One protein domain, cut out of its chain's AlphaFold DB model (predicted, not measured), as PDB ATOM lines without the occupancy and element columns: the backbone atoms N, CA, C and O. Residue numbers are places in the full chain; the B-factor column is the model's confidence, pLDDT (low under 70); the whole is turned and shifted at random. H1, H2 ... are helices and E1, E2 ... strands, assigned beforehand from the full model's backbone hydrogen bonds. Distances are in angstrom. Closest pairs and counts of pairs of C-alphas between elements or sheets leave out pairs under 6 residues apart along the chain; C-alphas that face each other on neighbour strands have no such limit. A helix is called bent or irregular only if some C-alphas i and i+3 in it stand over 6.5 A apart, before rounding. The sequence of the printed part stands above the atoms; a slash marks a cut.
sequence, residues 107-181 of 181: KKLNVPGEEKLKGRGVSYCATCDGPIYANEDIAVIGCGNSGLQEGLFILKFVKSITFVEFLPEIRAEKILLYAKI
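Overview. This is residues 107 to 181 of the 181 residues of the protein "Pyr_redox_2 domain-containing protein" of Deltaproteobacteria bacterium (UniProt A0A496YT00). Two short parallel strands, E1 and E2, lie side by side as a small sheet, with helix H2 packed over one face and the other face bare. H1 and the short H3 pack on H2 at different places, while residues 107 to 125, with no named element, form a long loop at the opposite end of the longest axis from H3. The printed part has 75 residues, fewer than half of them in named elements, in the order H1, E1, H2, E2, H3; the class is mixed, helices and strands. The whole is compact, with a radius of gyration of the C-alphas of 12.5 A and spans of 35 by 26 by 17 A.

Arrangement. Look first at E1, residues 137 to 141, and E2, residues 160 to 164: they are parallel neighbours at 24 degrees, with N 140 and O 162 within hydrogen-bond range at 2.9 A. Between them in the chain comes H2, residues 145 to 154, completing a strand-helix-strand unit, two parallel neighbour strands with a helix between, whose crossover is right-handed. The closest C-alphas of E1 and H2 are Val 140 and Gly 147, 6.4 A apart. H1, residues 126 to 133, touches H2 at a steep tilt of 40 degrees, the same way; their closest C-alphas, Gly 130 and Ile 154, are 5.4 A apart. H3, residues 174 to 177, touches H2, the closest C-alphas being Leu 148 and Leu 176 at 6.6 A. H1 and H3 are apart. Every O i to N i+4 pair of H2 is within hydrogen-bond range; H1 has 1 of 4, beside 2 of 5 O i to N i+3 pairs, and H3 is too short for an O i to N i+4 pair.

Along the chain. Find C-alpha 137 at (157.605, 167.999, 170.338); from there E1 runs 13.7 A, and E2 runs 13.2 A. H2 begins at C-alpha 145, (167.612, 165.245, 152.051), and is 14.0 A long. H1 is 9.6 A long and irregular: C-alphas 128 and 131 are 8.1 A apart. H3, 5.2 A long, ends at C-alpha 177, (174.579, 164.423, 158.827).

Size, cuts and confidence. The two C-alphas farthest apart, Lys 116 and Lys 180, stand 35.8 A from each other. The printed part has no cut and no long link; that from E2 to H3 is short, the others tight. Mean pLDDT of the printed part is 90.3; look for values under 70 at residues 179 to 181, where the chain ends.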
ATOM      1  N   LYS A 107     155.154 162.728 148.794       89.75
ATOM      2  CA  LYS A 107     154.622 161.368 148.922       89.75
ATOM      3  C   LYS A 107     153.830 161.272 150.222       89.75
ATOM      4  O   LYS A 107     154.344 161.628 151.275       89.75
ATOM      5  N   LYS A 108     152.606 160.758 150.130       92.00
ATOM      6  CA  LYS A 108     151.769 160.444 151.292       92.00
ATOM      7  C   LYS A 108     152.138 159.080 151.867       92.00
ATOM      8  O   LYS A 108     152.490 158.172 151.109       92.00
ATOM      9  N   LEU A 109     152.013 158.931 153.179       92.88
ATOM     10  CA  LEU A 109     152.180 157.668 153.898       92.88
ATOM     11  C   LEU A 109     150.991 156.724 153.673       92.88
ATOM     12  O   LEU A 109     151.157 155.510 153.733       92.88
ATOM     13  N   ASN A 110     149.814 157.272 153.364       93.81
ATOM     14  CA  ASN A 110     148.542 156.564 153.212       93.81
ATOM     15  C   ASN A 110     148.142 155.791 154.477       93.81
ATOM     16  O   ASN A 110     147.686 154.650 154.409       93.81
ATOM     17  N   VAL A 111     148.307 156.426 155.638       94.56
ATOM     18  CA  VAL A 111     147.966 155.849 156.947       94.56
ATOM     19  C   VAL A 111     146.702 156.483 157.537       94.56
ATOM     20  O   VAL A 111     146.375 157.634 157.221       94.56
ATOM     21  N   PRO A 112     145.970 155.772 158.417       96.94
ATOM     22  CA  PRO A 112     144.813 156.342 159.096       96.94
ATOM     23  C   PRO A 112     145.167 157.648 159.816       96.94
ATOM     24  O   PRO A 112     146.121 157.714 160.582       96.94
ATOM     25  N   GLY A 113     144.369 158.691 159.579       94.56
ATOM     26  CA  GLY A 113     144.538 159.998 160.218       94.56
ATOM     27  C   GLY A 113     145.351 161.016 159.417       94.56
ATOM     28  O   GLY A 113     145.118 162.202 159.621       94.56
ATOM     29  N   GLU A 114     146.193 160.603 158.462       95.19
ATOM     30  CA  GLU A 114     147.053 161.515 157.684       95.19
ATOM     31  C   GLU A 114     146.249 162.637 157.002       95.19
ATOM     32  O   GLU A 114     146.495 163.819 157.235       95.19
ATOM     33  N   GLU A 115     145.217 162.286 156.229       93.31
ATOM     34  CA  GLU A 115     144.370 163.284 155.560       93.31
ATOM     35  C   GLU A 115     143.503 164.080 156.541       93.31
ATOM     36  O   GLU A 115     143.290 165.276 156.355       93.31
ATOM     37  N   LYS A 116     143.005 163.433 157.602       95.00
ATOM     38  CA  LYS A 116     142.122 164.064 158.598       95.00
ATOM     39  C   LYS A 116     142.860 165.114 159.434       95.00
ATOM     40  O   LYS A 116     142.242 166.079 159.884       95.00
ATOM     41  N   LEU A 117     144.152 164.900 159.673       93.81
ATOM     42  CA  LEU A 117     145.015 165.748 160.495       93.81
ATOM     43  C   LEU A 117     145.868 166.714 159.664       93.81
ATOM     44  O   LEU A 117     146.637 167.487 160.237       93.81
ATOM     45  N   LYS A 118     145.725 166.718 158.333       91.25
ATOM     46  CA  LYS A 118     146.405 167.678 157.460       91.25
ATOM     47  C   LYS A 118     146.052 169.114 157.866       91.25
ATOM     48  O   LYS A 118     144.877 169.468 157.942       91.25
ATOM     49  N   GLY A 119     147.073 169.926 158.142       86.06
ATOM     50  CA  GLY A 119     146.921 171.297 158.654       86.06
ATOM     51  C   GLY A 119     146.484 171.388 160.125       86.06
ATOM     52  O   GLY A 119     146.168 172.470 160.606       86.06
ATOM     53  N   ARG A 120     146.431 170.258 160.842       89.12
ATOM     54  CA  ARG A 120     146.056 170.141 162.264       89.12
ATOM     55  C   ARG A 120     147.018 169.220 163.031       89.12
ATOM     56  O   ARG A 120     146.584 168.487 163.917       89.12
ATOM     57  N   GLY A 121     148.291 169.202 162.640       90.69
ATOM     58  CA  GLY A 121     149.317 168.303 163.182       90.69
ATOM     59  C   GLY A 121     150.085 167.519 162.116       90.69
ATOM     60  O   GLY A 121     151.196 167.077 162.378       90.69
ATOM     61  N   VAL A 122     149.534 167.371 160.906       94.31
ATOM     62  CA  VAL A 122     150.255 166.813 159.749       94.31
ATOM     63  C   VAL A 122     150.589 167.936 158.769       94.31
ATOM     64  O   VAL A 122     149.687 168.607 158.255       94.31
ATOM     65  N   SER A 123     151.884 168.104 158.501       92.88
ATOM     66  CA  SER A 123     152.447 169.051 157.536       92.88
ATOM     67  C   SER A 123     153.378 168.338 156.553       92.88
ATOM     68  O   SER A 123     153.922 167.278 156.855       92.88
ATOM     69  N   TYR A 124     153.544 168.939 155.376       91.62
ATOM     70  CA  TYR A 124     154.481 168.513 154.332       91.62
ATOM     71  C   TYR A 124     155.439 169.646 153.923       91.62
ATOM     72  O   TYR A 124     156.050 169.559 152.864       91.62
ATOM     73  N   CYS A 125     155.480 170.742 154.687       89.19
ATOM     74  CA  CYS A 125     156.306 171.910 154.398       89.19
ATOM     75  C   CYS A 125     156.710 172.593 155.709       89.19
ATOM     76  O   CYS A 125     155.938 173.363 156.291       89.19
ATOM     77  N   ALA A 126     157.935 172.345 156.165       89.00
ATOM     78  CA  ALA A 126     158.459 172.932 157.393       89.00
ATOM     79  C   ALA A 126     158.567 174.462 157.335       89.00
ATOM     80  O   ALA A 126     158.298 175.134 158.327       89.00
ATOM     81  N   THR A 127     158.920 175.031 156.181       86.50
ATOM     82  CA  THR A 127     159.019 176.492 155.993       86.50
ATOM     83  C   THR A 127     157.665 177.191 156.020       86.50
ATOM     84  O   THR A 127     157.586 178.347 156.428       86.50
ATOM     85  N   CYS A 128     156.600 176.484 155.640       84.75
ATOM     86  CA  CYS A 128     155.236 176.994 155.660       84.75
ATOM     87  C   CYS A 128     154.656 176.989 157.082       84.75
ATOM     88  O   CYS A 128     154.059 177.977 157.509       84.75
ATOM     89  N   ASP A 129     154.847 175.884 157.812       85.12
ATOM     90  CA  ASP A 129     154.116 175.620 159.057       85.12
ATOM     91  C   ASP A 129     154.984 175.691 160.324       85.12
ATOM     92  O   ASP A 129     154.457 175.589 161.428       85.12
ATOM     93  N   GLY A 130     156.302 175.881 160.209       85.38
ATOM     94  CA  GLY A 130     157.243 175.850 161.336       85.38
ATOM     95  C   GLY A 130     156.828 176.693 162.550       85.38
ATOM     96  O   GLY A 130     156.746 176.146 163.650       85.38
ATOM     97  N   PRO A 131     156.473 177.983 162.379       86.19
ATOM     98  CA  PRO A 131     156.025 178.831 163.486       86.19
ATOM     99  C   PRO A 131     154.754 178.345 164.201       86.19
ATOM    100  O   PRO A 131     154.530 178.712 165.351       86.19
ATOM    101  N   ILE A 132     153.916 177.537 163.542       89.44
ATOM    102  CA  ILE A 132     152.663 177.016 164.112       89.44
ATOM    103  C   ILE A 132     152.957 175.991 165.216       89.44
ATOM    104  O   ILE A 132     152.190 175.879 166.167       89.44
ATOM    105  N   TYR A 133     154.083 175.280 165.116       89.88
ATOM    106  CA  TYR A 133     154.495 174.227 166.048       89.88
ATOM    107  C   TYR A 133     155.548 174.706 167.061       89.88
ATOM    108  O   TYR A 133     156.340 173.917 167.572       89.88
ATOM    109  N   ALA A 134     155.599 176.011 167.343       92.25
ATOM    110  CA  ALA A 134     156.592 176.575 168.249       92.25
ATOM    111  C   ALA A 134     156.535 175.923 169.645       92.25
ATOM    112  O   ALA A 134     155.477 175.861 170.266       92.25
ATOM    113  N   ASN A 135     157.694 175.494 170.155       93.81
ATOM    114  CA  ASN A 135     157.870 174.779 171.427       93.81
ATOM    115  C   ASN A 135     157.179 173.404 171.539       93.81
ATOM    116  O   ASN A 135     157.160 172.831 172.629       93.81
ATOM    117  N   GLU A 136     156.660 172.852 170.443       95.62
ATOM    118  CA  GLU A 136     156.078 171.507 170.430       95.62
ATOM    119  C   GLU A 136     157.148 170.423 170.239       95.62
ATOM    120  O   GLU A 136     158.241 170.674 169.723       95.62
ATOM    121  N   ASP A 137     156.825 169.198 170.650       96.94
ATOM    122  CA  ASP A 137     157.605 167.999 170.338       96.94
ATOM    123  C   ASP A 137     157.048 167.386 169.036       96.94
ATOM    124  O   ASP A 137     155.874 167.012 168.977       96.94
ATOM    125  N   ILE A 138     157.864 167.294 167.978       95.62
ATOM    126  CA  ILE A 138     157.407 166.851 166.648       95.62
ATOM    127  C   ILE A 138     158.101 165.572 166.170       95.62
ATOM    128  O   ILE A 138     159.176 165.193 166.643       95.62
ATOM    129  N   ALA A 139     157.506 164.927 165.165       96.06
ATOM    130  CA  ALA A 139     158.122 163.829 164.429       96.06
ATOM    131  C   ALA A 139     158.306 164.188 162.948       96.06
ATOM    132  O   ALA A 139     157.400 164.740 162.322       96.06
ATOM    133  N   VAL A 140     159.459 163.827 162.381       95.69
ATOM    134  CA  VAL A 140     159.751 163.935 160.944       95.69
ATOM    135  C   VAL A 140     159.859 162.530 160.365       95.69
ATOM    136  O   VAL A 140     160.644 161.709 160.843       95.69
ATOM    137  N   ILE A 141     159.058 162.243 159.336       95.75
ATOM    138  CA  ILE A 141     159.001 160.921 158.707       95.75
ATOM    139  C   ILE A 141     159.862 160.911 157.439       95.75
ATOM    140  O   ILE A 141     159.575 161.617 156.473       95.75
ATOM    141  N   GLY A 142     160.890 160.063 157.438       94.38
ATOM    142  CA  GLY A 142     161.896 159.934 156.387       94.38
ATOM    143  C   GLY A 142     163.159 160.753 156.669       94.38
ATOM    144  O   GLY A 142     163.098 161.930 157.006       94.38
ATOM    145  N   CYS A 143     164.319 160.136 156.467       94.75
ATOM    146  CA  CYS A 143     165.655 160.718 156.621       94.75
ATOM    147  C   CYS A 143     166.362 160.853 155.258       94.75
ATOM    148  O   CYS A 143     167.548 160.576 155.100       94.75
ATOM    149  N   GLY A 144     165.635 161.269 154.220       93.88
ATOM    150  CA  GLY A 144     166.258 161.770 152.988       93.88
ATOM    151  C   GLY A 144     166.759 163.211 153.151       93.88
ATOM    152  O   GLY A 144     166.650 163.787 154.232       93.88
ATOM    153  N   ASN A 145     167.230 163.824 152.058       93.12
ATOM    154  CA  ASN A 145     167.612 165.245 152.051       93.12
ATOM    155  C   ASN A 145     166.497 166.141 152.596       93.12
ATOM    156  O   ASN A 145     166.740 166.885 153.535       93.12
ATOM    157  N   SER A 146     165.269 166.011 152.074       92.62
ATOM    158  CA  SER A 146     164.128 166.810 152.537       92.62
ATOM    159  C   SER A 146     163.881 166.638 154.034       92.62
ATOM    160  O   SER A 146     163.766 167.627 154.739       92.62
ATOM    161  N   GLY A 147     163.876 165.398 154.535       93.62
ATOM    162  CA  GLY A 147     163.627 165.122 155.949       93.62
ATOM    163  C   GLY A 147     164.647 165.791 156.867       93.62
ATOM    164  O   GLY A 147     164.265 166.515 157.783       93.62
ATOM    165  N   LEU A 148     165.944 165.611 156.598       94.00
ATOM    166  CA  LEU A 148     166.981 166.220 157.433       94.00
ATOM    167  C   LEU A 148     167.063 167.737 157.262       94.00
ATOM    168  O   LEU A 148     167.178 168.449 158.253       94.00
ATOM    169  N   GLN A 149     166.985 168.244 156.033       92.38
ATOM    170  CA  GLN A 149     167.096 169.675 155.757       92.38
ATOM    171  C   GLN A 149     165.909 170.456 156.336       92.38
ATOM    172  O   GLN A 149     166.102 171.486 156.980       92.38
ATOM    173  N   GLU A 150     164.686 169.948 156.179       92.19
ATOM    174  CA  GLU A 150     163.500 170.542 156.801       92.19
ATOM    175  C   GLU A 150     163.501 170.372 158.322       92.19
ATOM    176  O   GLU A 150     163.106 171.292 159.039       92.19
ATOM    177  N   GLY A 151     164.004 169.242 158.826       92.81
ATOM    178  CA  GLY A 151     164.202 169.014 160.255       92.81
ATOM    179  C   GLY A 151     165.151 170.037 160.887       92.81
ATOM    180  O   GLY A 151     164.818 170.651 161.896       92.81
ATOM    181  N   LEU A 152     166.305 170.291 160.264       90.50
ATOM    182  CA  LEU A 152     167.254 171.318 160.713       90.50
ATOM    183  C   LEU A 152     166.634 172.719 160.699       90.50
ATOM    184  O   LEU A 152     166.882 173.517 161.603       90.50
ATOM    185  N   PHE A 153     165.806 173.024 159.699       91.25
ATOM    186  CA  PHE A 153     165.088 174.291 159.649       91.25
ATOM    187  C   PHE A 153     164.085 174.431 160.798       91.25
ATOM    188  O   PHE A 153     164.102 175.435 161.515       91.25
ATOM    189  N   ILE A 154     163.207 173.442 160.979       92.94
ATOM    190  CA  ILE A 154     162.100 173.547 161.933       92.94
ATOM    191  C   ILE A 154     162.575 173.474 163.388       92.94
ATOM    192  O   ILE A 154     161.913 174.033 164.262       92.94
ATOM    193  N   LEU A 155     163.755 172.886 163.643       92.19
ATOM    194  CA  LEU A 155     164.415 172.855 164.957       92.19
ATOM    195  C   LEU A 155     164.620 174.255 165.559       92.19
ATOM    196  O   LEU A 155     164.681 174.395 166.773       92.19
ATOM    197  N   LYS A 156     164.660 175.305 164.728       91.25
ATOM    198  CA  LYS A 156     164.703 176.710 165.172       91.25
ATOM    199  C   LYS A 156     163.441 177.140 165.945       91.25
ATOM    200  O   LYS A 156     163.480 178.158 166.632       91.25
ATOM    201  N   PHE A 157     162.331 176.413 165.800       92.81
ATOM    202  CA  PHE A 157     161.019 176.751 166.365       92.81
ATOM    203  C   PHE A 157     160.523 175.723 167.386       92.81
ATOM    204  O   PHE A 157     159.906 176.095 168.384       92.81
ATOM    205  N   VAL A 158     160.739 174.435 167.117       95.25
ATOM    206  CA  VAL A 158     160.207 173.327 167.926       95.25
ATOM    207  C   VAL A 158     161.117 173.009 169.108       95.25
ATOM    208  O   VAL A 158     162.289 173.376 169.134       95.25
ATOM    209  N   LYS A 159     160.587 172.289 170.095       95.81
ATOM    210  CA  LYS A 159     161.337 171.880 171.286       95.81
ATOM    211  C   LYS A 159     162.216 170.659 171.026       95.81
ATOM    212  O   LYS A 159     163.353 170.607 171.489       95.81
ATOM    213  N   SER A 160     161.691 169.665 170.314       95.88
ATOM    214  CA  SER A 160     162.445 168.470 169.944       95.88
ATOM    215  C   SER A 160     161.922 167.850 168.652       95.88
ATOM    216  O   SER A 160     160.771 168.059 168.261       95.88
ATOM    217  N   ILE A 161     162.791 167.089 167.985       96.00
ATOM    218  CA  ILE A 161     162.464 166.362 166.760       96.00
ATOM    219  C   ILE A 161     162.811 164.891 166.950       96.00
ATOM    220  O   ILE A 161     163.948 164.548 167.269       96.00
ATOM    221  N   THR A 162     161.839 164.021 166.685       96.19
ATOM    222  CA  THR A 162     162.067 162.584 166.511       96.19
ATOM    223  C   THR A 162     162.048 162.241 165.027       96.19
ATOM    224  O   THR A 162     161.016 162.356 164.366       96.19
ATOM    225  N   PHE A 163     163.183 161.798 164.494       94.75
ATOM    226  CA  PHE A 163     163.254 161.284 163.130       94.75
ATOM    227  C   PHE A 163     162.829 159.816 163.080       94.75
ATOM    228  O   PHE A 163     163.290 159.001 163.878       94.75
ATOM    229  N   VAL A 164     161.969 159.474 162.120       95.25
ATOM    230  CA  VAL A 164     161.500 158.105 161.882       95.25
ATOM    231  C   VAL A 164     161.909 157.685 160.475       95.25
ATOM    232  O   VAL A 164     161.430 158.251 159.497       95.25
ATOM    233  N   GLU A 165     162.782 156.686 160.362       93.88
ATOM    234  CA  GLU A 165     163.244 156.133 159.085       93.88
ATOM    235  C   GLU A 165     162.830 154.664 158.965       93.88
ATOM    236  O   GLU A 165     162.953 153.888 159.911       93.88
ATOM    237  N   PHE A 166     162.304 154.297 157.797       89.62
ATOM    238  CA  PHE A 166     161.906 152.926 157.482       89.62
ATOM    239  C   PHE A 166     163.079 152.109 156.929       89.62
ATOM    240  O   PHE A 166     163.122 150.887 157.069       89.62
ATOM    241  N   LEU A 167     164.020 152.774 156.264       90.88
ATOM    242  CA  LEU A 167     165.210 152.139 155.723       90.88
ATOM    243  C   LEU A 167     166.237 151.831 156.827       90.88
ATOM    244  O   LEU A 167     166.297 152.523 157.840       90.88
ATOM    245  N   PRO A 168     167.099 150.819 156.626       91.19
ATOM    246  CA  PRO A 168     168.164 150.504 157.582       91.19
ATOM    247  C   PRO A 168     169.276 151.566 157.618       91.19
ATOM    248  O   PRO A 168     170.160 151.501 158.467       91.19
ATOM    249  N   GLU A 169     169.262 152.518 156.683       89.75
ATOM    250  CA  GLU A 169     170.275 153.554 156.528       89.75
ATOM    251  C   GLU A 169     169.646 154.897 156.149       89.75
ATOM    252  O   GLU A 169     168.624 154.964 155.459       89.75
ATOM    253  N   ILE A 170     170.311 155.974 156.562       93.25
ATOM    254  CA  ILE A 170     169.961 157.342 156.189       93.25
ATOM    255  C   ILE A 170     170.469 157.622 154.767       93.25
ATOM    256  O   ILE A 170     171.631 157.360 154.456       93.25
ATOM    257  N   ARG A 171     169.607 158.179 153.904       92.94
ATOM    258  CA  ARG A 171     169.922 158.458 152.486       92.94
ATOM    259  C   ARG A 171     170.225 159.921 152.171       92.94
ATOM    260  O   ARG A 171     170.454 160.252 151.009       92.94
ATOM    261  N   ALA A 172     170.182 160.790 153.172       93.62
ATOM    262  CA  ALA A 172     170.563 162.181 153.011       93.62
ATOM    263  C   ALA A 172     172.045 162.337 152.628       93.62
ATOM    264  O   ALA A 172     172.892 161.488 152.917       93.62
ATOM    265  N   GLU A 173     172.365 163.459 151.996       92.56
ATOM    266  CA  GLU A 173     173.727 163.875 151.715       92.56
ATOM    267  C   GLU A 173     174.524 163.970 153.013       92.56
ATOM    268  O   GLU A 173     174.051 164.464 154.037       92.56
ATOM    269  N   LYS A 174     175.782 163.524 152.957       89.94
ATOM    270  CA  LYS A 174     176.649 163.456 154.138       89.94
ATOM    271  C   LYS A 174     176.780 164.802 154.846       89.94
ATOM    272  O   LYS A 174     176.859 164.820 156.066       89.94
ATOM    273  N   ILE A 175     176.772 165.914 154.109       88.44
ATOM    274  CA  ILE A 175     176.882 167.253 154.698       88.44
ATOM    275  C   ILE A 175     175.749 167.554 155.692       88.44
ATOM    276  O   ILE A 175     176.002 168.192 156.707       88.44
ATOM    277  N   LEU A 176     174.549 167.004 155.474       87.44
ATOM    278  CA  LEU A 176     173.400 167.168 156.370       87.44
ATOM    279  C   LEU A 176     173.522 166.332 157.653       87.44
ATOM    280  O   LEU A 176     172.923 166.679 158.663       87.44
ATOM    281  N   LEU A 177     174.315 165.254 157.641       81.31
ATOM    282  CA  LEU A 177     174.579 164.423 158.827       81.31
ATOM    283  C   LEU A 177     175.607 165.046 159.771       81.31
ATOM    284  O   LEU A 177     175.609 164.761 160.964       81.31
ATOM    285  N   TYR A 178     176.504 165.863 159.220       73.00
ATOM    286  CA  TYR A 178     177.578 166.525 159.961       73.00
ATOM    287  C   TYR A 178     177.338 168.026 160.122       73.00
ATOM    288  O   TYR A 178     178.233 168.735 160.589       73.00
ATOM    289  N   ALA A 179     176.157 168.514 159.727       60.75
ATOM    290  CA  ALA A 179     175.743 169.883 159.969       60.75
ATOM    291  C   ALA A 179     175.807 170.131 161.481       60.75
ATOM    292  O   ALA A 179     175.092 169.500 162.259       60.75
ATOM    293  N   LYS A 180     176.742 170.988 161.900       47.56
ATOM    294  CA  LYS A 180     176.874 171.382 163.302       47.56
ATOM    295  C   LYS A 180     175.625 172.180 163.669       47.56
ATOM    296  O   LYS A 180     175.468 173.297 163.184       47.56
ATOM    297  N   ILE A 181     174.751 171.559 164.460       45.75
ATOM    298  CA  ILE A 181     173.669 172.221 165.198       45.75
ATOM    299  C   ILE A 181     174.297 173.191 166.202       45.75
ATOM    300  O   ILE A 181     175.310 172.795 166.829       45.75
TER     301      ILE A 181